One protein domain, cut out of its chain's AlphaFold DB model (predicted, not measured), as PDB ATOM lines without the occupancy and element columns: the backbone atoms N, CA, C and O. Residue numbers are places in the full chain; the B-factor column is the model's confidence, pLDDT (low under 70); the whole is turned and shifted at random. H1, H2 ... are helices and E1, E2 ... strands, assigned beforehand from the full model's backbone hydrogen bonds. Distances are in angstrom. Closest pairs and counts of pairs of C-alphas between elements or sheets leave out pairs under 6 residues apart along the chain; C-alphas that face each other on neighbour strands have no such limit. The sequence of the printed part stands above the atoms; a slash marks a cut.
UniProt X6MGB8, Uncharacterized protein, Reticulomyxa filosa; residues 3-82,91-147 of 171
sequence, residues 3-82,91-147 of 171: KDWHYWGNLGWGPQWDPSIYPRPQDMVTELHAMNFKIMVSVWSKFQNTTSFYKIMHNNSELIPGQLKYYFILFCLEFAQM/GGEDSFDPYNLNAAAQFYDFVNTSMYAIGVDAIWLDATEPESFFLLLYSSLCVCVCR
ATOM      1  N   LYS A   3     206.393 196.496 228.951       51.28
ATOM      2  CA  LYS A   3     205.454 195.545 228.366       51.28
ATOM      3  C   LYS A   3     206.220 194.614 227.451       51.28
ATOM      4  O   LYS A   3     206.900 195.062 226.527       51.28
ATOM      5  N   ASP A   4     206.115 193.341 227.785       57.12
ATOM      6  CA  ASP A   4     206.830 192.272 227.121       57.12
ATOM      7  C   ASP A   4     206.151 191.886 225.788       57.12
ATOM      8  O   ASP A   4     205.322 192.629 225.247       57.12
ATOM      9  N   TRP A   5     206.535 190.738 225.245       57.88
ATOM     10  CA  TRP A   5     206.047 190.164 223.997       57.88
ATOM     11  C   TRP A   5     204.511 189.952 223.930       57.88
ATOM     12  O   TRP A   5     203.808 189.919 224.940       57.88
ATOM     13  N   HIS A   6     203.996 189.788 222.699       70.81
ATOM     14  CA  HIS A   6     202.618 189.380 222.343       70.81
ATOM     15  C   HIS A   6     201.516 190.460 222.241       70.81
ATOM     16  O   HIS A   6     200.331 190.142 222.133       70.81
ATOM     17  N   TYR A   7     201.858 191.749 222.170       77.81
ATOM     18  CA  TYR A   7     200.856 192.807 221.922       77.81
ATOM     19  C   TYR A   7     200.287 192.829 220.489       77.81
ATOM     20  O   TYR A   7     199.275 193.487 220.237       77.81
ATOM     21  N   TRP A   8     200.928 192.112 219.567       77.56
ATOM     22  CA  TRP A   8     200.498 191.918 218.179       77.56
ATOM     23  C   TRP A   8     199.413 190.846 218.011       77.56
ATOM     24  O   TRP A   8     198.888 190.692 216.907       77.56
ATOM     25  N   GLY A   9     199.068 190.120 219.082       82.88
ATOM     26  CA  GLY A   9     197.953 189.174 219.113       82.88
ATOM     27  C   GLY A   9     197.951 188.192 217.941       82.88
ATOM     28  O   GLY A   9     198.965 187.559 217.636       82.88
ATOM     29  N   ASN A  10     196.811 188.096 217.256       82.75
ATOM     30  CA  ASN A  10     196.614 187.159 216.143       82.75
ATOM     31  C   ASN A  10     197.117 187.699 214.794       82.75
ATOM     32  O   ASN A  10     197.085 186.975 213.798       82.75
ATOM     33  N   LEU A  11     197.580 188.953 214.736       82.44
ATOM     34  CA  LEU A  11     198.116 189.549 213.507       82.44
ATOM     35  C   LEU A  11     199.493 188.987 213.131       82.44
ATOM     36  O   LEU A  11     199.937 189.155 211.993       82.44
ATOM     37  N   GLY A  12     200.147 188.313 214.075       82.38
ATOM     38  CA  GLY A  12     201.457 187.708 213.904       82.38
ATOM     39  C   GLY A  12     202.614 188.619 214.300       82.38
ATOM     40  O   GLY A  12     202.442 189.825 214.502       82.38
ATOM     41  N   TRP A  13     203.793 188.013 214.443       82.31
ATOM     42  CA  TRP A  13     204.977 188.648 215.028       82.31
ATOM     43  C   TRP A  13     205.426 189.883 214.239       82.31
ATOM     44  O   TRP A  13     205.785 189.782 213.064       82.31
ATOM     45  N   GLY A  14     205.419 191.046 214.895       85.38
ATOM     46  CA  GLY A  14     205.879 192.318 214.340       85.38
ATOM     47  C   GLY A  14     205.537 193.512 215.246       85.38
ATOM     48  O   GLY A  14     204.791 193.355 216.213       85.38
ATOM     49  N   PRO A  15     206.045 194.719 214.936       86.88
ATOM     50  CA  PRO A  15     205.808 195.942 215.698       86.88
ATOM     51  C   PRO A  15     204.425 196.526 215.368       86.88
ATOM     52  O   PRO A  15     204.301 197.645 214.885       86.88
ATOM     53  N   GLN A  16     203.361 195.756 215.582       88.38
ATOM     54  CA  GLN A  16     201.972 196.192 215.409       88.38
ATOM     55  C   GLN A  16     201.162 195.914 216.660       88.38
ATOM     56  O   GLN A  16     201.353 194.904 217.329       88.38
ATOM     57  N   TRP A  17     200.219 196.801 216.942       89.44
ATOM     58  CA  TRP A  17     199.255 196.630 218.019       89.44
ATOM     59  C   TRP A  17     198.009 195.953 217.463       89.44
ATOM     60  O   TRP A  17     197.415 196.475 216.521       89.44
ATOM     61  N   ASP A  18     197.608 194.816 218.033       89.88
ATOM     62  CA  ASP A  18     196.345 194.168 217.670       89.88
ATOM     63  C   ASP A  18     195.166 194.994 218.207       89.88
ATOM     64  O   ASP A  18     195.019 195.086 219.429       89.88
ATOM     65  N   PRO A  19     194.298 195.574 217.354       88.88
ATOM     66  CA  PRO A  19     193.173 196.384 217.816       88.88
ATOM     67  C   PRO A  19     192.140 195.599 218.633       88.88
ATOM     68  O   PRO A  19     191.380 196.204 219.384       88.88
ATOM     69  N   SER A  20     192.097 194.266 218.509       88.38
ATOM     70  CA  SER A  20     191.200 193.425 219.313       88.38
ATOM     71  C   SER A  20     191.636 193.330 220.777       88.38
ATOM     72  O   SER A  20     190.795 193.146 221.656       88.38
ATOM     73  N   ILE A  21     192.933 193.508 221.046       87.25
ATOM     74  CA  ILE A  21     193.524 193.479 222.392       87.25
ATOM     75  C   ILE A  21     193.781 194.908 222.890       87.25
ATOM     76  O   ILE A  21     193.486 195.246 224.035       87.25
ATOM     77  N   TYR A  22     194.313 195.763 222.013       88.62
ATOM     78  CA  TYR A  22     194.657 197.161 222.258       88.62
ATOM     79  C   TYR A  22     193.922 198.067 221.264       88.62
ATOM     80  O   TYR A  22     194.532 198.566 220.322       88.62
ATOM     81  N   PRO A  23     192.617 198.326 221.471       89.81
ATOM     82  CA  PRO A  23     191.816 199.127 220.544       89.81
ATOM     83  C   PRO A  23     192.247 200.596 220.484       89.81
ATOM     84  O   PRO A  23     192.017 201.266 219.480       89.81
ATOM     85  N   ARG A  24     192.853 201.116 221.562       93.06
ATOM     86  CA  ARG A  24     193.292 202.518 221.685       93.06
ATOM     87  C   ARG A  24     194.669 202.607 222.362       93.06
ATOM     88  O   ARG A  24     194.762 203.033 223.513       93.06
ATOM     89  N   PRO A  25     195.755 202.173 221.694       91.62
ATOM     90  CA  PRO A  25     197.076 202.093 222.316       91.62
ATOM     91  C   PRO A  25     197.641 203.479 222.661       91.62
ATOM     92  O   PRO A  25     198.320 203.623 223.671       91.62
ATOM     93  N   GLN A  26     197.305 204.515 221.887       92.88
ATOM     94  CA  GLN A  26     197.694 205.897 222.183       92.88
ATOM     95  C   GLN A  26     197.040 206.433 223.468       92.88
ATOM     96  O   GLN A  26     197.715 207.064 224.283       92.88
ATOM     97  N   ASP A  27     195.751 206.147 223.681       93.19
ATOM     98  CA  ASP A  27     195.040 206.550 224.902       93.19
ATOM     99  C   ASP A  27     195.643 205.846 226.123       93.19
ATOM    100  O   ASP A  27     195.941 206.495 227.121       93.19
ATOM    101  N   MET A  28     195.946 204.546 226.004       92.12
ATOM    102  CA  MET A  28     196.640 203.778 227.046       92.12
ATOM    103  C   MET A  28     197.983 204.418 227.429       92.12
ATOM    104  O   MET A  28     198.289 204.564 228.612       92.12
ATOM    105  N   VAL A  29     198.801 204.808 226.445       91.06
ATOM    106  CA  VAL A  29     200.083 205.480 226.712       91.06
ATOM    107  C   VAL A  29     199.861 206.839 227.381       91.06
ATOM    108  O   VAL A  29     200.556 207.173 228.339       91.06
ATOM    109  N   THR A  30     198.857 207.592 226.930       93.69
ATOM    110  CA  THR A  30     198.504 208.903 227.493       93.69
ATOM    111  C   THR A  30     198.080 208.793 228.960       93.69
ATOM    112  O   THR A  30     198.535 209.575 229.794       93.69
ATOM    113  N   GLU A  31     197.268 207.795 229.309       91.25
ATOM    114  CA  GLU A  31     196.861 207.517 230.692       91.25
ATOM    115  C   GLU A  31     198.059 207.131 231.575       91.25
ATOM    116  O   GLU A  31     198.196 207.631 232.695       91.25
ATOM    117  N   LEU A  32     198.978 206.303 231.063       90.06
ATOM    118  CA  LEU A  32     200.217 205.957 231.769       90.06
ATOM    119  C   LEU A  32     201.089 207.190 232.030       90.06
ATOM    120  O   LEU A  32     201.616 207.356 233.133       90.06
ATOM    121  N   HIS A  33     201.213 208.079 231.044       91.31
ATOM    122  CA  HIS A  33     201.936 209.339 231.197       91.31
ATOM    123  C   HIS A  33     201.271 210.270 232.214       91.31
ATOM    124  O   HIS A  33     201.978 210.889 233.007       91.31
ATOM    125  N   ALA A  34     199.935 210.330 232.257       94.62
ATOM    126  CA  ALA A  34     199.193 211.110 233.255       94.62
ATOM    127  C   ALA A  34     199.440 210.617 234.694       94.62
ATOM    128  O   ALA A  34     199.419 211.405 235.638       94.62
ATOM    129  N   MET A  35     199.749 209.329 234.857       91.94
ATOM    130  CA  MET A  35     200.173 208.721 236.123       91.94
ATOM    131  C   MET A  35     201.688 208.830 236.382       91.94
ATOM    132  O   MET A  35     202.205 208.194 237.300       91.94
ATOM    133  N   ASN A  36     202.411 209.631 235.591       90.56
ATOM    134  CA  ASN A  36     203.861 209.826 235.667       90.56
ATOM    135  C   ASN A  36     204.686 208.543 235.416       90.56
ATOM    136  O   ASN A  36     205.821 208.419 235.880       90.56
ATOM    137  N   PHE A  37     204.137 207.583 234.664       88.19
ATOM    138  CA  PHE A  37     204.882 206.414 234.204       88.19
ATOM    139  C   PHE A  37     205.535 206.651 232.845       88.19
ATOM    140  O   PHE A  37     205.072 207.433 232.020       88.19
ATOM    141  N   LYS A  38     206.615 205.906 232.613       86.44
ATOM    142  CA  LYS A  38     207.269 205.747 231.314       86.44
ATOM    143  C   LYS A  38     207.094 204.312 230.833       86.44
ATOM    144  O   LYS A  38     207.178 203.376 231.645       86.44
ATOM    145  N   ILE A  39     206.820 204.150 229.541       85.62
ATOM    146  CA  ILE A  39     206.563 202.847 228.921       85.62
ATOM    147  C   ILE A  39     207.688 202.464 227.965       85.62
ATOM    148  O   ILE A  39     208.110 203.248 227.114       85.62
ATOM    149  N   MET A  40     208.140 201.221 228.114       86.62
ATOM    150  CA  MET A  40     209.047 200.559 227.189       86.62
ATOM    151  C   MET A  40     208.366 199.321 226.609       86.62
ATOM    152  O   MET A  40     207.718 198.583 227.358       86.62
ATOM    153  N   VAL A  41     208.500 199.106 225.300       82.56
ATOM    154  CA  VAL A  41     207.861 197.993 224.575       82.56
ATOM    155  C   VAL A  41     208.924 197.115 223.920       82.56
ATOM    156  O   VAL A  41     209.842 197.642 223.293       82.56
ATOM    157  N   SER A  42     208.803 195.791 224.062       83.00
ATOM    158  CA  SER A  42     209.677 194.835 223.370       83.00
ATOM    159  C   SER A  42     209.394 194.824 221.862       83.00
ATOM    160  O   SER A  42     208.251 194.698 221.417       83.00
ATOM    161  N   VAL A  43     210.432 194.987 221.049       84.00
ATOM    162  CA  VAL A  43     210.355 194.929 219.588       84.00
ATOM    163  C   VAL A  43     211.441 193.991 219.097       84.00
ATOM    164  O   VAL A  43     212.621 194.202 219.356       84.00
ATOM    165  N   TRP A  44     211.034 192.964 218.363       82.44
ATOM    166  CA  TRP A  44     211.947 191.962 217.832       82.44
ATOM    167  C   TRP A  44     212.386 192.324 216.416       82.44
ATOM    168  O   TRP A  44     211.667 192.990 215.671       82.44
ATOM    169  N   SER A  45     213.548 191.815 216.018       80.50
ATOM    170  CA  SER A  45     214.055 191.896 214.640       80.50
ATOM    171  C   SER A  45     213.399 190.887 213.680       80.50
ATOM    172  O   SER A  45     213.807 190.792 212.523       80.50
ATOM    173  N   LYS A  46     212.413 190.113 214.159       79.81
ATOM    174  CA  LYS A  46     211.736 189.024 213.443       79.81
ATOM    175  C   LYS A  46     210.333 189.423 213.002       79.81
ATOM    176  O   LYS A  46     209.589 190.038 213.766       79.81
ATOM    177  N   PHE A  47     209.956 188.985 211.804       84.44
ATOM    178  CA  PHE A  47     208.638 189.210 211.228       84.44
ATOM    179  C   PHE A  47     208.014 187.904 210.765       84.44
ATOM    180  O   PHE A  47     208.641 187.136 210.034       84.44
ATOM    181  N   GLN A  48     206.754 187.685 211.132       83.88
ATOM    182  CA  GLN A  48     205.983 186.560 210.616       83.88
ATOM    183  C   GLN A  48     205.487 186.858 209.195       83.88
ATOM    184  O   GLN A  48     205.056 187.972 208.890       83.88
ATOM    185  N   ASN A  49     205.500 185.848 208.328       85.19
ATOM    186  CA  ASN A  49     205.167 185.932 206.904       85.19
ATOM    187  C   ASN A  49     203.720 186.354 206.606       85.19
ATOM    188  O   ASN A  49     203.397 186.809 205.506       85.19
ATOM    189  N   THR A  50     202.842 186.235 207.598       86.00
ATOM    190  CA  THR A  50     201.457 186.693 207.545       86.00
ATOM    191  C   THR A  50     201.349 188.217 207.619       86.00
ATOM    192  O   THR A  50     200.414 188.783 207.041       86.00
ATOM    193  N   THR A  51     202.315 188.884 208.261       87.50
ATOM    194  CA  THR A  51     202.295 190.331 208.505       87.50
ATOM    195  C   THR A  51     202.487 191.144 207.225       87.50
ATOM    196  O   THR A  51     203.115 190.709 206.256       87.50
ATOM    197  N   SER A  52     201.945 192.363 207.208       89.19
ATOM    198  CA  SER A  52     202.186 193.320 206.121       89.19
ATOM    199  C   SER A  52     203.659 193.735 206.046       89.19
ATOM    200  O   SER A  52     204.192 193.833 204.945       89.19
ATOM    201  N   PHE A  53     204.329 193.905 207.192       88.31
ATOM    202  CA  PHE A  53     205.750 194.272 207.270       88.31
ATOM    203  C   PHE A  53     206.644 193.265 206.556       88.31
ATOM    204  O   PHE A  53     207.454 193.658 205.719       88.31
ATOM    205  N   TYR A  54     206.431 191.971 206.821       88.69
ATOM    206  CA  TYR A  54     207.161 190.909 206.141       88.69
ATOM    207  C   TYR A  54     206.993 191.008 204.629       88.69
ATOM    208  O   TYR A  54     207.974 190.971 203.900       88.69
ATOM    209  N   LYS A  55     205.756 191.162 204.142       90.00
ATOM    210  CA  LYS A  55     205.476 191.214 202.699       90.00
ATOM    211  C   LYS A  55     206.174 192.397 202.028       90.00
ATOM    212  O   LYS A  55     206.670 192.246 200.916       90.00
ATOM    213  N   ILE A  56     206.234 193.549 202.699       90.62
ATOM    214  CA  ILE A  56     206.933 194.738 202.196       90.62
ATOM    215  C   ILE A  56     208.444 194.475 202.128       90.62
ATOM    216  O   ILE A  56     209.029 194.591 201.051       90.62
ATOM    217  N   MET A  57     209.058 194.040 203.233       88.94
ATOM    218  CA  MET A  57     210.504 193.783 203.291       88.94
ATOM    219  C   MET A  57     210.930 192.635 202.364       88.94
ATOM    220  O   MET A  57     211.964 192.713 201.703       88.94
ATOM    221  N   HIS A  58     210.117 191.583 202.261       88.25
ATOM    222  CA  HIS A  58     210.351 190.462 201.354       88.25
ATOM    223  C   HIS A  58     210.370 190.928 199.895       88.25
ATOM    224  O   HIS A  58     211.297 190.605 199.155       88.25
ATOM    225  N   ASN A  59     209.387 191.736 199.481       90.06
ATOM    226  CA  ASN A  59     209.330 192.279 198.120       90.06
ATOM    227  C   ASN A  59     210.520 193.194 197.801       90.06
ATOM    228  O   ASN A  59     210.959 193.247 196.654       90.06
ATOM    229  N   ASN A  60     211.070 193.865 198.812       87.88
ATOM    230  CA  ASN A  60     212.249 194.713 198.670       87.88
ATOM    231  C   ASN A  60     213.585 193.956 198.785       87.88
ATOM    232  O   ASN A  60     214.638 194.572 198.637       87.88
ATOM    233  N   SER A  61     213.573 192.636 199.026       87.19
ATOM    234  CA  SER A  61     214.788 191.847 199.309       87.19
ATOM    235  C   SER A  61     215.577 192.371 200.521       87.19
ATOM    236  O   SER A  61     216.805 192.380 200.538       87.19
ATOM    237  N   GLU A  62     214.852 192.833 201.540       85.50
ATOM    238  CA  GLU A  62     215.375 193.429 202.778       85.50
ATOM    239  C   GLU A  62     215.421 192.430 203.953       85.50
ATOM    240  O   GLU A  62     215.825 192.777 205.064       85.50
ATOM    241  N   LEU A  63     215.009 191.182 203.719       82.62
ATOM    242  CA  LEU A  63     215.043 190.090 204.694       82.62
ATOM    243  C   LEU A  63     216.297 189.232 204.516       82.62
ATOM    244  O   LEU A  63     216.764 189.025 203.395       82.62
ATOM    245  N   ILE A  64     216.802 188.674 205.618       76.56
ATOM    246  CA  ILE A  64     217.927 187.737 205.588       76.56
ATOM    247  C   ILE A  64     217.496 186.476 204.818       76.56
ATOM    248  O   ILE A  64     216.582 185.773 205.263       76.56
ATOM    249  N   PRO A  65     218.143 186.138 203.687       65.06
ATOM    250  CA  PRO A  65     217.770 184.974 202.897       65.06
ATOM    251  C   PRO A  65     217.989 183.678 203.681       65.06
ATOM    252  O   PRO A  65     218.990 183.511 204.381       65.06
ATOM    253  N   GLY A  66     217.089 182.709 203.491       58.19
ATOM    254  CA  GLY A  66     217.118 181.425 204.200       58.19
ATOM    255  C   GLY A  66     218.446 180.660 204.103       58.19
ATOM    256  O   GLY A  66     218.769 179.896 205.003       58.19
ATOM    257  N   GLN A  67     219.270 180.902 203.077       45.88
ATOM    258  CA  GLN A  67     220.600 180.292 202.951       45.88
ATOM    259  C   GLN A  67     221.557 180.694 204.089       45.88
ATOM    260  O   GLN A  67     222.295 179.842 204.577       45.88
ATOM    261  N   LEU A  68     221.495 181.936 204.587       51.25
ATOM    262  CA  LEU A  68     222.289 182.366 205.746       51.25
ATOM    263  C   LEU A  68     221.826 181.687 207.045       51.25
ATOM    264  O   LEU A  68     222.643 181.465 207.937       51.25
ATOM    265  N   LYS A  69     220.554 181.267 207.124       52.69
ATOM    266  CA  LYS A  69     220.045 180.452 208.240       52.69
ATOM    267  C   LYS A  69     220.671 179.051 208.253       52.69
ATOM    268  O   LYS A  69     221.010 178.548 209.318       52.69
ATOM    269  N   TYR A  70     220.867 178.437 207.081       42.22
ATOM    270  CA  TYR A  70     221.447 177.091 206.950       42.22
ATOM    271  C   TYR A  70     222.938 177.037 207.290       42.22
ATOM    272  O   TYR A  70     223.354 176.139 208.020       42.22
ATOM    273  N   TYR A  71     223.742 177.991 206.805       45.78
ATOM    274  CA  TYR A  71     225.168 178.049 207.158       45.78
ATOM    275  C   TYR A  71     225.380 178.287 208.655       45.78
ATOM    276  O   TYR A  71     226.320 177.751 209.237       45.78
ATOM    277  N   PHE A  72     224.471 179.025 209.290       46.12
ATOM    278  CA  PHE A  72     224.509 179.261 210.723       46.12
ATOM    279  C   PHE A  72     224.123 178.018 211.546       46.12
ATOM    280  O   PHE A  72     224.820 177.653 212.490       46.12
ATOM    281  N   ILE A  73     223.068 177.299 211.141       48.75
ATOM    282  CA  ILE A  73     222.674 176.019 211.755       48.75
ATOM    283  C   ILE A  73     223.790 174.976 211.625       48.75
ATOM    284  O   ILE A  73     224.088 174.289 212.597       48.75
ATOM    285  N   LEU A  74     224.434 174.871 210.460       47.78
ATOM    286  CA  LEU A  74     225.559 173.951 210.264       47.78
ATOM    287  C   LEU A  74     226.746 174.301 211.177       47.78
ATOM    288  O   LEU A  74     227.316 173.400 211.785       47.78
ATOM    289  N   PHE A  75     227.052 175.593 211.353       44.09
ATOM    290  CA  PHE A  75     228.090 176.053 212.285       44.09
ATOM    291  C   PHE A  75     227.756 175.719 213.752       44.09
ATOM    292  O   PHE A  75     228.617 175.264 214.501       44.09
ATOM    293  N   CYS A  76     226.498 175.889 214.176       47.34
ATOM    294  CA  CYS A  76     226.065 175.532 215.531       47.34
ATOM    295  C   CYS A  76     225.996 174.017 215.774       47.34
ATOM    296  O   CYS A  76     226.294 173.575 216.882       47.34
ATOM    297  N   LEU A  77     225.631 173.212 214.771       48.09
ATOM    298  CA  LEU A  77     225.551 171.752 214.899       48.09
ATOM    299  C   LEU A  77     226.929 171.085 215.011       48.09
ATOM    300  O   LEU A  77     227.039 170.059 215.677       48.09
ATOM    301  N   GLU A  78     227.984 171.666 214.429       47.41
ATOM    302  CA  GLU A  78     229.356 171.181 214.649       47.41
ATOM    303  C   GLU A  78     229.857 171.445 216.083       47.41
ATOM    304  O   GLU A  78     230.631 170.648 216.611       47.41
ATOM    305  N   PHE A  79     229.380 172.507 216.747       45.50
ATOM    306  CA  PHE A  79     229.755 172.841 218.130       45.50
ATOM    307  C   PHE A  79     228.837 172.226 219.201       45.50
ATOM    308  O   PHE A  79     229.281 171.998 220.329       45.50
ATOM    309  N   ALA A  80     227.577 171.928 218.881       41.25
ATOM    310  CA  ALA A  80     226.600 171.401 219.829       41.25
ATOM    311  C   ALA A  80     226.366 169.894 219.639       41.25
ATOM    312  O   ALA A  80     225.352 169.462 219.094       41.25
ATOM    313  N   GLN A  81     227.251 169.065 220.199       42.50
ATOM    314  CA  GLN A  81     226.937 167.660 220.505       42.50
ATOM    315  C   GLN A  81     225.977 167.533 221.705       42.50
ATOM    316  O   GLN A  81     226.231 166.783 222.645       42.50
ATOM    317  N   MET A  82     224.857 168.256 221.707       40.56
ATOM    318  CA  MET A  82     223.825 168.078 222.727       40.56
ATOM    319  C   MET A  82     222.452 167.909 222.088       40.56
ATOM    320  O   MET A  82     221.815 168.842 221.608       40.56
ATOM    321  N   GLY A  91     208.222 177.287 210.582       52.72
ATOM    322  CA  GLY A  91     208.516 177.928 209.301       52.72
ATOM    323  C   GLY A  91     207.566 179.101 209.031       52.72
ATOM    324  O   GLY A  91     206.364 178.993 209.257       52.72
ATOM    325  N   GLY A  92     208.115 180.216 208.544       64.38
ATOM    326  CA  GLY A  92     207.339 181.416 208.222       64.38
ATOM    327  C   GLY A  92     207.725 182.681 208.980       64.38
ATOM    328  O   GLY A  92     206.944 183.622 208.972       64.38
ATOM    329  N   GLU A  93     208.898 182.740 209.606       73.12
ATOM    330  CA  GLU A  93     209.429 183.958 210.228       73.12
ATOM    331  C   GLU A  93     210.824 184.267 209.682       73.12
ATOM    332  O   GLU A  93     211.700 183.395 209.683       73.12
ATOM    333  N   ASP A  94     211.059 185.505 209.250       79.38
ATOM    334  CA  ASP A  94     212.380 185.975 208.821       79.38
ATOM    335  C   ASP A  94     212.771 187.248 209.575       79.38
ATOM    336  O   ASP A  94     211.926 188.079 209.917       79.38
ATOM    337  N   SER A  95     214.070 187.391 209.832       79.50
ATOM    338  CA  SER A  95     214.640 188.629 210.356       79.50
ATOM    339  C   SER A  95     214.972 189.585 209.217       79.50
ATOM    340  O   SER A  95     215.393 189.147 208.142       79.50
ATOM    341  N   PHE A  96     214.817 190.888 209.457       77.69
ATOM    342  CA  PHE A  96     215.341 191.889 208.526       77.69
ATOM    343  C   PHE A  96     216.873 191.875 208.523       77.69
ATOM    344  O   PHE A  96     217.493 191.465 209.504       77.69
ATOM    345  N   ASP A  97     217.480 192.314 207.424       78.44
ATOM    346  CA  ASP A  97     218.931 192.460 207.317       78.44
ATOM    347  C   ASP A  97     219.383 193.822 207.887       78.44
ATOM    348  O   ASP A  97     219.185 194.848 207.234       78.44
ATOM    349  N   PRO A  98     220.021 193.885 209.073       76.44
ATOM    350  CA  PRO A  98     220.458 195.154 209.656       76.44
ATOM    351  C   PRO A  98     221.643 195.793 208.919       76.44
ATOM    352  O   PRO A  98     221.921 196.976 209.135       76.44
ATOM    353  N   TYR A  99     222.350 195.045 208.063       73.62
ATOM    354  CA  TYR A  99     223.468 195.560 207.271       73.62
ATOM    355  C   TYR A  99     222.999 196.241 205.982       73.62
ATOM    356  O   TYR A  99     223.717 197.076 205.421       73.62
ATOM    357  N   ASN A 100     221.780 195.944 205.534       77.00
ATOM    358  CA  ASN A 100     221.130 196.677 204.463       77.00
ATOM    359  C   ASN A 100     220.547 197.989 205.014       77.00
ATOM    360  O   ASN A 100     219.571 198.003 205.763       77.00
ATOM    361  N   LEU A 101     221.131 199.122 204.614       84.19
ATOM    362  CA  LEU A 101     220.708 200.446 205.088       84.19
ATOM    363  C   LEU A 101     219.237 200.764 204.770       84.19
ATOM    364  O   LEU A 101     218.608 201.491 205.538       84.19
ATOM    365  N   ASN A 102     218.686 200.222 203.678       82.25
ATOM    366  CA  ASN A 102     217.274 200.406 203.334       82.25
ATOM    367  C   ASN A 102     216.372 199.605 204.279       82.25
ATOM    368  O   ASN A 102     215.409 200.160 204.799       82.25
ATOM    369  N   ALA A 103     216.743 198.358 204.580       81.00
ATOM    370  CA  ALA A 103     216.028 197.508 205.529       81.00
ATOM    371  C   ALA A 103     216.043 198.100 206.947       81.00
ATOM    372  O   ALA A 103     215.013 198.157 207.614       81.00
ATOM    373  N   ALA A 104     217.196 198.612 207.389       81.06
ATOM    374  CA  ALA A 104     217.331 199.298 208.670       81.06
ATOM    375  C   ALA A 104     216.461 200.566 208.753       81.06
ATOM    376  O   ALA A 104     215.815 200.814 209.773       81.06
ATOM    377  N   ALA A 105     216.417 201.363 207.679       84.00
ATOM    378  CA  ALA A 105     215.560 202.543 207.607       84.00
ATOM    379  C   ALA A 105     214.072 202.162 207.617       84.00
ATOM    380  O   ALA A 105     213.296 202.741 208.374       84.00
ATOM    381  N   GLN A 106     213.685 201.143 206.849       85.88
ATOM    382  CA  GLN A 106     212.308 200.665 206.794       85.88
ATOM    383  C   GLN A 106     211.851 200.073 208.137       85.88
ATOM    384  O   GLN A 106     210.746 200.356 208.598       85.88
ATOM    385  N   PHE A 107     212.720 199.317 208.812       87.12
ATOM    386  CA  PHE A 107     212.484 198.837 210.173       87.12
ATOM    387  C   PHE A 107     212.238 200.001 211.138       87.12
ATOM    388  O   PHE A 107     211.264 199.993 211.895       87.12
ATOM    389  N   TYR A 108     213.091 201.028 211.087       87.81
ATOM    390  CA  TYR A 108     212.919 202.221 211.906       87.81
ATOM    391  C   TYR A 108     211.583 202.917 211.630       87.81
ATOM    392  O   TYR A 108     210.903 203.291 212.581       87.81
ATOM    393  N   ASP A 109     211.176 203.052 210.367       90.50
ATOM    394  CA  ASP A 109     209.898 203.672 210.009       90.50
ATOM    395  C   ASP A 109     208.711 202.894 210.593       90.50
ATOM    396  O   ASP A 109     207.814 203.494 211.190       90.50
ATOM    397  N   PHE A 110     208.737 201.559 210.528       90.50
ATOM    398  CA  PHE A 110     207.707 200.717 211.144       90.50
ATOM    399  C   PHE A 110     207.620 200.922 212.653       90.50
ATOM    400  O   PHE A 110     206.525 201.109 213.190       90.50
ATOM    401  N   VAL A 111     208.759 200.936 213.345       89.62
ATOM    402  CA  VAL A 111     208.811 201.166 214.794       89.62
ATOM    403  C   VAL A 111     208.394 202.594 215.147       89.62
ATOM    404  O   VAL A 111     207.673 202.818 216.118       89.62
ATOM    405  N   ASN A 112     208.792 203.576 214.348       90.50
ATOM    406  CA  ASN A 112     208.449 204.969 214.578       90.50
ATOM    407  C   ASN A 112     206.946 205.210 214.450       90.50
ATOM    408  O   ASN A 112     206.351 205.832 215.329       90.50
ATOM    409  N   THR A 113     206.313 204.669 213.411       91.69
ATOM    410  CA  THR A 113     204.867 204.799 213.207       91.69
ATOM    411  C   THR A 113     204.058 204.017 214.241       91.69
ATOM    412  O   THR A 113     203.016 204.495 214.681       91.69
ATOM    413  N   SER A 114     204.514 202.835 214.654       90.19
ATOM    414  CA  SER A 114     203.757 201.971 215.573       90.19
ATOM    415  C   SER A 114     203.988 202.259 217.056       90.19
ATOM    416  O   SER A 114     203.089 202.021 217.858       90.19
ATOM    417  N   MET A 115     205.164 202.761 217.439       90.31
ATOM    418  CA  MET A 115     205.557 202.949 218.841       90.31
ATOM    419  C   MET A 115     205.730 204.428 219.173       90.31
ATOM    420  O   MET A 115     205.016 204.979 220.012       90.31
ATOM    421  N   TYR A 116     206.667 205.105 218.510       89.69
ATOM    422  CA  TYR A 116     207.018 206.475 218.889       89.69
ATOM    423  C   TYR A 116     205.905 207.479 218.569       89.69
ATOM    424  O   TYR A 116     205.666 208.393 219.362       89.69
ATOM    425  N   ALA A 117     205.183 207.290 217.462       92.44
ATOM    426  CA  ALA A 117     204.073 208.154 217.068       92.44
ATOM    427  C   ALA A 117     202.899 208.109 218.060       92.44
ATOM    428  O   ALA A 117     202.239 209.125 218.259       92.44
ATOM    429  N   ILE A 118     202.679 206.970 218.727       91.12
ATOM    430  CA  ILE A 118     201.634 206.818 219.754       91.12
ATOM    431  C   ILE A 118     202.110 207.210 221.163       91.12
ATOM    432  O   ILE A 118     201.324 207.168 222.105       91.12
ATOM    433  N   GLY A 119     203.382 207.597 221.315       91.12
ATOM    434  CA  GLY A 119     203.941 208.124 222.561       91.12
ATOM    435  C   GLY A 119     204.801 207.156 223.377       91.12
ATOM    436  O   GLY A 119     205.164 207.510 224.496       91.12
ATOM    437  N   VAL A 120     205.149 205.969 222.868       88.94
ATOM    438  CA  VAL A 120     206.065 205.054 223.578       88.94
ATOM    439  C   VAL A 120     207.410 205.750 223.833       88.94
ATOM    440  O   VAL A 120     207.955 206.398 222.939       88.94
ATOM    441  N   ASP A 121     207.942 205.652 225.055       87.75
ATOM    442  CA  ASP A 121     209.147 206.395 225.455       87.75
ATOM    443  C   ASP A 121     210.445 205.692 225.025       87.75
ATOM    444  O   ASP A 121     211.436 206.351 224.686       87.75
ATOM    445  N   ALA A 122     210.436 204.358 225.044       84.88
ATOM    446  CA  ALA A 122     211.570 203.527 224.670       84.88
ATOM    447  C   ALA A 122     211.123 202.206 224.041       84.88
ATOM    448  O   ALA A 122     210.042 201.688 224.327       84.88
ATOM    449  N   ILE A 123     211.991 201.622 223.228       82.62
ATOM    450  CA  ILE A 123     211.856 200.230 222.799       82.62
ATOM    451  C   ILE A 123     212.977 199.405 223.420       82.62
ATOM    452  O   ILE A 123     214.115 199.868 223.548       82.62
ATOM    453  N   TRP A 124     212.642 198.175 223.783       81.38
ATOM    454  CA  TRP A 124     213.619 197.138 224.056       81.38
ATOM    455  C   TRP A 124     213.768 196.330 222.773       81.38
ATOM    456  O   TRP A 124     212.845 195.619 222.384       81.38
ATOM    457  N   LEU A 125     214.894 196.507 222.080       78.94
ATOM    458  CA  LEU A 125     215.206 195.675 220.927       78.94
ATOM    459  C   LEU A 125     215.651 194.310 221.437       78.94
ATOM    460  O   LEU A 125     216.731 194.173 222.011       78.94
ATOM    461  N   ASP A 126     214.772 193.339 221.265       65.38
ATOM    462  CA  ASP A 126     214.922 191.990 221.785       65.38
ATOM    463  C   ASP A 126     215.288 191.033 220.642       65.38
ATOM    464  O   ASP A 126     215.010 191.308 219.464       65.38
ATOM    465  N   ALA A 127     215.974 189.939 220.970       61.75
ATOM    466  CA  ALA A 127     216.488 188.976 219.996       61.75
ATOM    467  C   ALA A 127     217.309 189.615 218.846       61.75
ATOM    468  O   ALA A 127     217.176 189.228 217.678       61.75
ATOM    469  N   THR A 128     218.144 190.621 219.139       55.97
ATOM    470  CA  THR A 128     218.987 191.306 218.133       55.97
ATOM    471  C   THR A 128     220.204 190.503 217.686       55.97
ATOM    472  O   THR A 128     220.867 190.895 216.730       55.97
ATOM    473  N   GLU A 129     220.487 189.383 218.350       48.91
ATOM    474  CA  GLU A 129     221.513 188.416 217.951       48.91
ATOM    475  C   GLU A 129     221.070 187.531 216.771       48.91
ATOM    476  O   GLU A 129     221.871 186.748 216.279       48.91
ATOM    477  N   PRO A 130     219.952 187.869 216.097       52.47
ATOM    478  CA  PRO A 130     218.798 186.999 215.787       52.47
ATOM    479  C   PRO A 130     218.776 185.657 216.520       52.47
ATOM    480  O   PRO A 130     219.684 184.878 216.331       52.47
ATOM    481  N   GLU A 131     217.703 185.267 217.220       43.72
ATOM    482  CA  GLU A 131     217.627 183.962 217.939       43.72
ATOM    483  C   GLU A 131     217.731 182.685 217.061       43.72
ATOM    484  O   GLU A 131     217.545 181.568 217.531       43.72
ATOM    485  N   SER A 132     218.075 182.813 215.781       42.06
ATOM    486  CA  SER A 132     218.760 181.725 215.070       42.06
ATOM    487  C   SER A 132     220.173 181.458 215.643       42.06
ATOM    488  O   SER A 132     220.757 180.441 215.298       42.06
ATOM    489  N   PHE A 133     220.689 182.358 216.499       38.47
ATOM    490  CA  PHE A 133     222.058 182.562 217.005       38.47
ATOM    491  C   PHE A 133     222.210 182.274 218.504       38.47
ATOM    492  O   PHE A 133     222.993 182.902 219.194       38.47
ATOM    493  N   PHE A 134     221.481 181.314 219.064       30.53
ATOM    494  CA  PHE A 134     221.508 181.106 220.521       30.53
ATOM    495  C   PHE A 134     222.803 180.451 221.074       30.53
ATOM    496  O   PHE A 134     222.843 180.067 222.238       30.53
ATOM    497  N   LEU A 135     223.874 180.256 220.291       27.55
ATOM    498  CA  LEU A 135     225.031 179.458 220.748       27.55
ATOM    499  C   LEU A 135     226.425 180.041 220.507       27.55
ATOM    500  O   LEU A 135     227.412 179.328 220.688       27.55
ATOM    501  N   LEU A 136     226.557 181.331 220.202       27.48
ATOM    502  CA  LEU A 136     227.865 181.981 220.269       27.48
ATOM    503  C   LEU A 136     227.797 183.239 221.117       27.48
ATOM    504  O   LEU A 136     227.312 184.272 220.682       27.48
ATOM    505  N   LEU A 137     228.433 183.102 222.280       27.00
ATOM    506  CA  LEU A 137     228.819 184.132 223.232       27.00
ATOM    507  C   LEU A 137     227.732 184.485 224.247       27.00
ATOM    508  O   LEU A 137     226.780 185.207 223.999       27.00
ATOM    509  N   TYR A 138     227.982 184.008 225.464       27.20
ATOM    510  CA  TYR A 138     227.694 184.734 226.690       27.20
ATOM    511  C   TYR A 138     227.985 186.238 226.514       27.20
ATOM    512  O   TYR A 138     229.096 186.694 226.777       27.20
ATOM    513  N   SER A 139     226.998 187.024 226.106       30.12
ATOM    514  CA  SER A 139     226.976 188.458 226.370       30.12
ATOM    515  C   SER A 139     225.546 188.963 226.321       30.12
ATOM    516  O   SER A 139     225.009 189.261 225.267       30.12
ATOM    517  N   SER A 140     224.932 189.085 227.492       30.12
ATOM    518  CA  SER A 140     223.688 189.818 227.691       30.12
ATOM    519  C   SER A 140     223.834 191.259 227.176       30.12
ATOM    520  O   SER A 140     224.370 192.113 227.881       30.12
ATOM    521  N   LEU A 141     223.367 191.552 225.962       29.75
ATOM    522  CA  LEU A 141     223.321 192.912 225.420       29.75
ATOM    523  C   LEU A 141     221.886 193.272 225.019       29.75
ATOM    524  O   LEU A 141     221.481 193.174 223.868       29.75
ATOM    525  N   CYS A 142     221.118 193.749 226.005       30.73
ATOM    526  CA  CYS A 142     219.891 194.503 225.763       30.73
ATOM    527  C   CYS A 142     220.235 195.856 225.130       30.73
ATOM    528  O   CYS A 142     220.917 196.675 225.750       30.73
ATOM    529  N   VAL A 143     219.702 196.140 223.942       36.44
ATOM    530  CA  VAL A 143     219.767 197.485 223.357       36.44
ATOM    531  C   VAL A 143     218.477 198.237 223.702       36.44
ATOM    532  O   VAL A 143     217.413 197.975 223.142       36.44
ATOM    533  N   CYS A 144     218.570 199.185 224.639       29.84
ATOM    534  CA  CYS A 144     217.518 200.175 224.894       29.84
ATOM    535  C   CYS A 144     217.673 201.349 223.923       29.84
ATOM    536  O   CYS A 144     218.699 202.031 223.934       29.84
ATOM    537  N   VAL A 145     216.640 201.629 223.126       44.47
ATOM    538  CA  VAL A 145     216.583 202.835 222.289       44.47
ATOM    539  C   VAL A 145     215.549 203.788 222.890       44.47
ATOM    540  O   VAL A 145     214.361 203.474 222.935       44.47
ATOM    541  N   CYS A 146     216.010 204.942 223.383       36.22
ATOM    542  CA  CYS A 146     215.177 205.979 224.002       36.22
ATOM    543  C   CYS A 146     214.970 207.176 223.060       36.22
ATOM    544  O   CYS A 146     215.859 207.531 222.280       36.22
ATOM    545  N   ARG A 147     213.825 207.858 223.183       34.38
ATOM    546  CA  ARG A 147     213.531 209.112 222.466       34.38
ATOM    547  C   ARG A 147     214.498 210.246 222.897       34.38
ATOM    548  O   ARG A 147     214.697 210.431 224.098       34.38
TER     549      ARG A 147
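This is residues 3 to 82 and 91 to 147 of the 171 residues of an uncharacterized protein of Reticulomyxa filosa (UniProt X6MGB8). Two small sheets, E1 E4 E5 and E2 E3, make the middle of an elongated model; E1 runs on into E2 round a sharp bend and so joins them. H4 reaches from H2, beside the two-stranded sheet, to the three-stranded sheet, while H1 and H3 lie at opposite ends of the long axis. The printed part has 137 residues, with four named helices and five named strands in the order H1 E1 E2 H2 H3 E3 H4 E4 E5; the class is mixed, helices and strands, with 68 residues in named elements, under half. The larger sheet has the order E1 E4 E5 and is mixed, E2 E3 is antiparallel, and the whole is compact, with a radius of gyration of the C-alphas of 16.4 A and spans of 53 by 34 by 28 A.

Start at residues 3 to 24, which hold no named element, and come to H1, residues 25 to 34, near H4, residues 101 to 116. Next, E1, residues 40 to 44, is the parallel neighbour of E4, residues 122 to 126; look for N 43 and O 124, 2.8 A apart. E1 runs on into E2, residues 46 to 48, at 72 degrees. E2 is antiparallel to E3, residues 93 to 95, with N 47 and O 94 at 2.9 A. H2, residues 52 to 59, and H4 only just touch, with 3 pairs of C-alphas within 8 A, the closest being Met 57 and Ala 103 at 7.0 A; they run opposite ways at a shallow tilt of 8 degrees, and H4 uses residues 103 to 110 alone. H3, residues 66 to 79, touches no helix. H4 only grazes the larger sheet, with residues 111 to 116. E4 and E5, residues 143 to 146, form a hairpin, with N 123 and O 145 at 3.0 A. Every O i to N i+4 pair is within hydrogen-bond range in H1, H2 and H4; in H3 it is 9 of 10.

Find C-alpha 25 at (197.076, 202.093, 222.316), where H1 begins its 14.3 A. E1 spans 13.0 A, E2 6.9 A and H2 10.8 A. H3 runs 20.7 A from C-alpha 66 at (217.118, 181.425, 204.200). E3 spans 7.0 A, H4 20.4 A, E4 12.4 A and E5 9.7 A, ending at C-alpha 146 at (215.177, 205.979, 224.002).

The C-alphas of Ala 34 and Glu 78 are the two farthest apart, 53.4 A. Residues 83 to 90 are not printed, and C-alphas 82 and 91 lie 22.6 A apart across this cut. The link from E4 to E5 is long, 16 residues. Expect low confidence, pLDDT under 70, at residues 3 to 5, 65 to 82, 91 to 92 and 126 to 147.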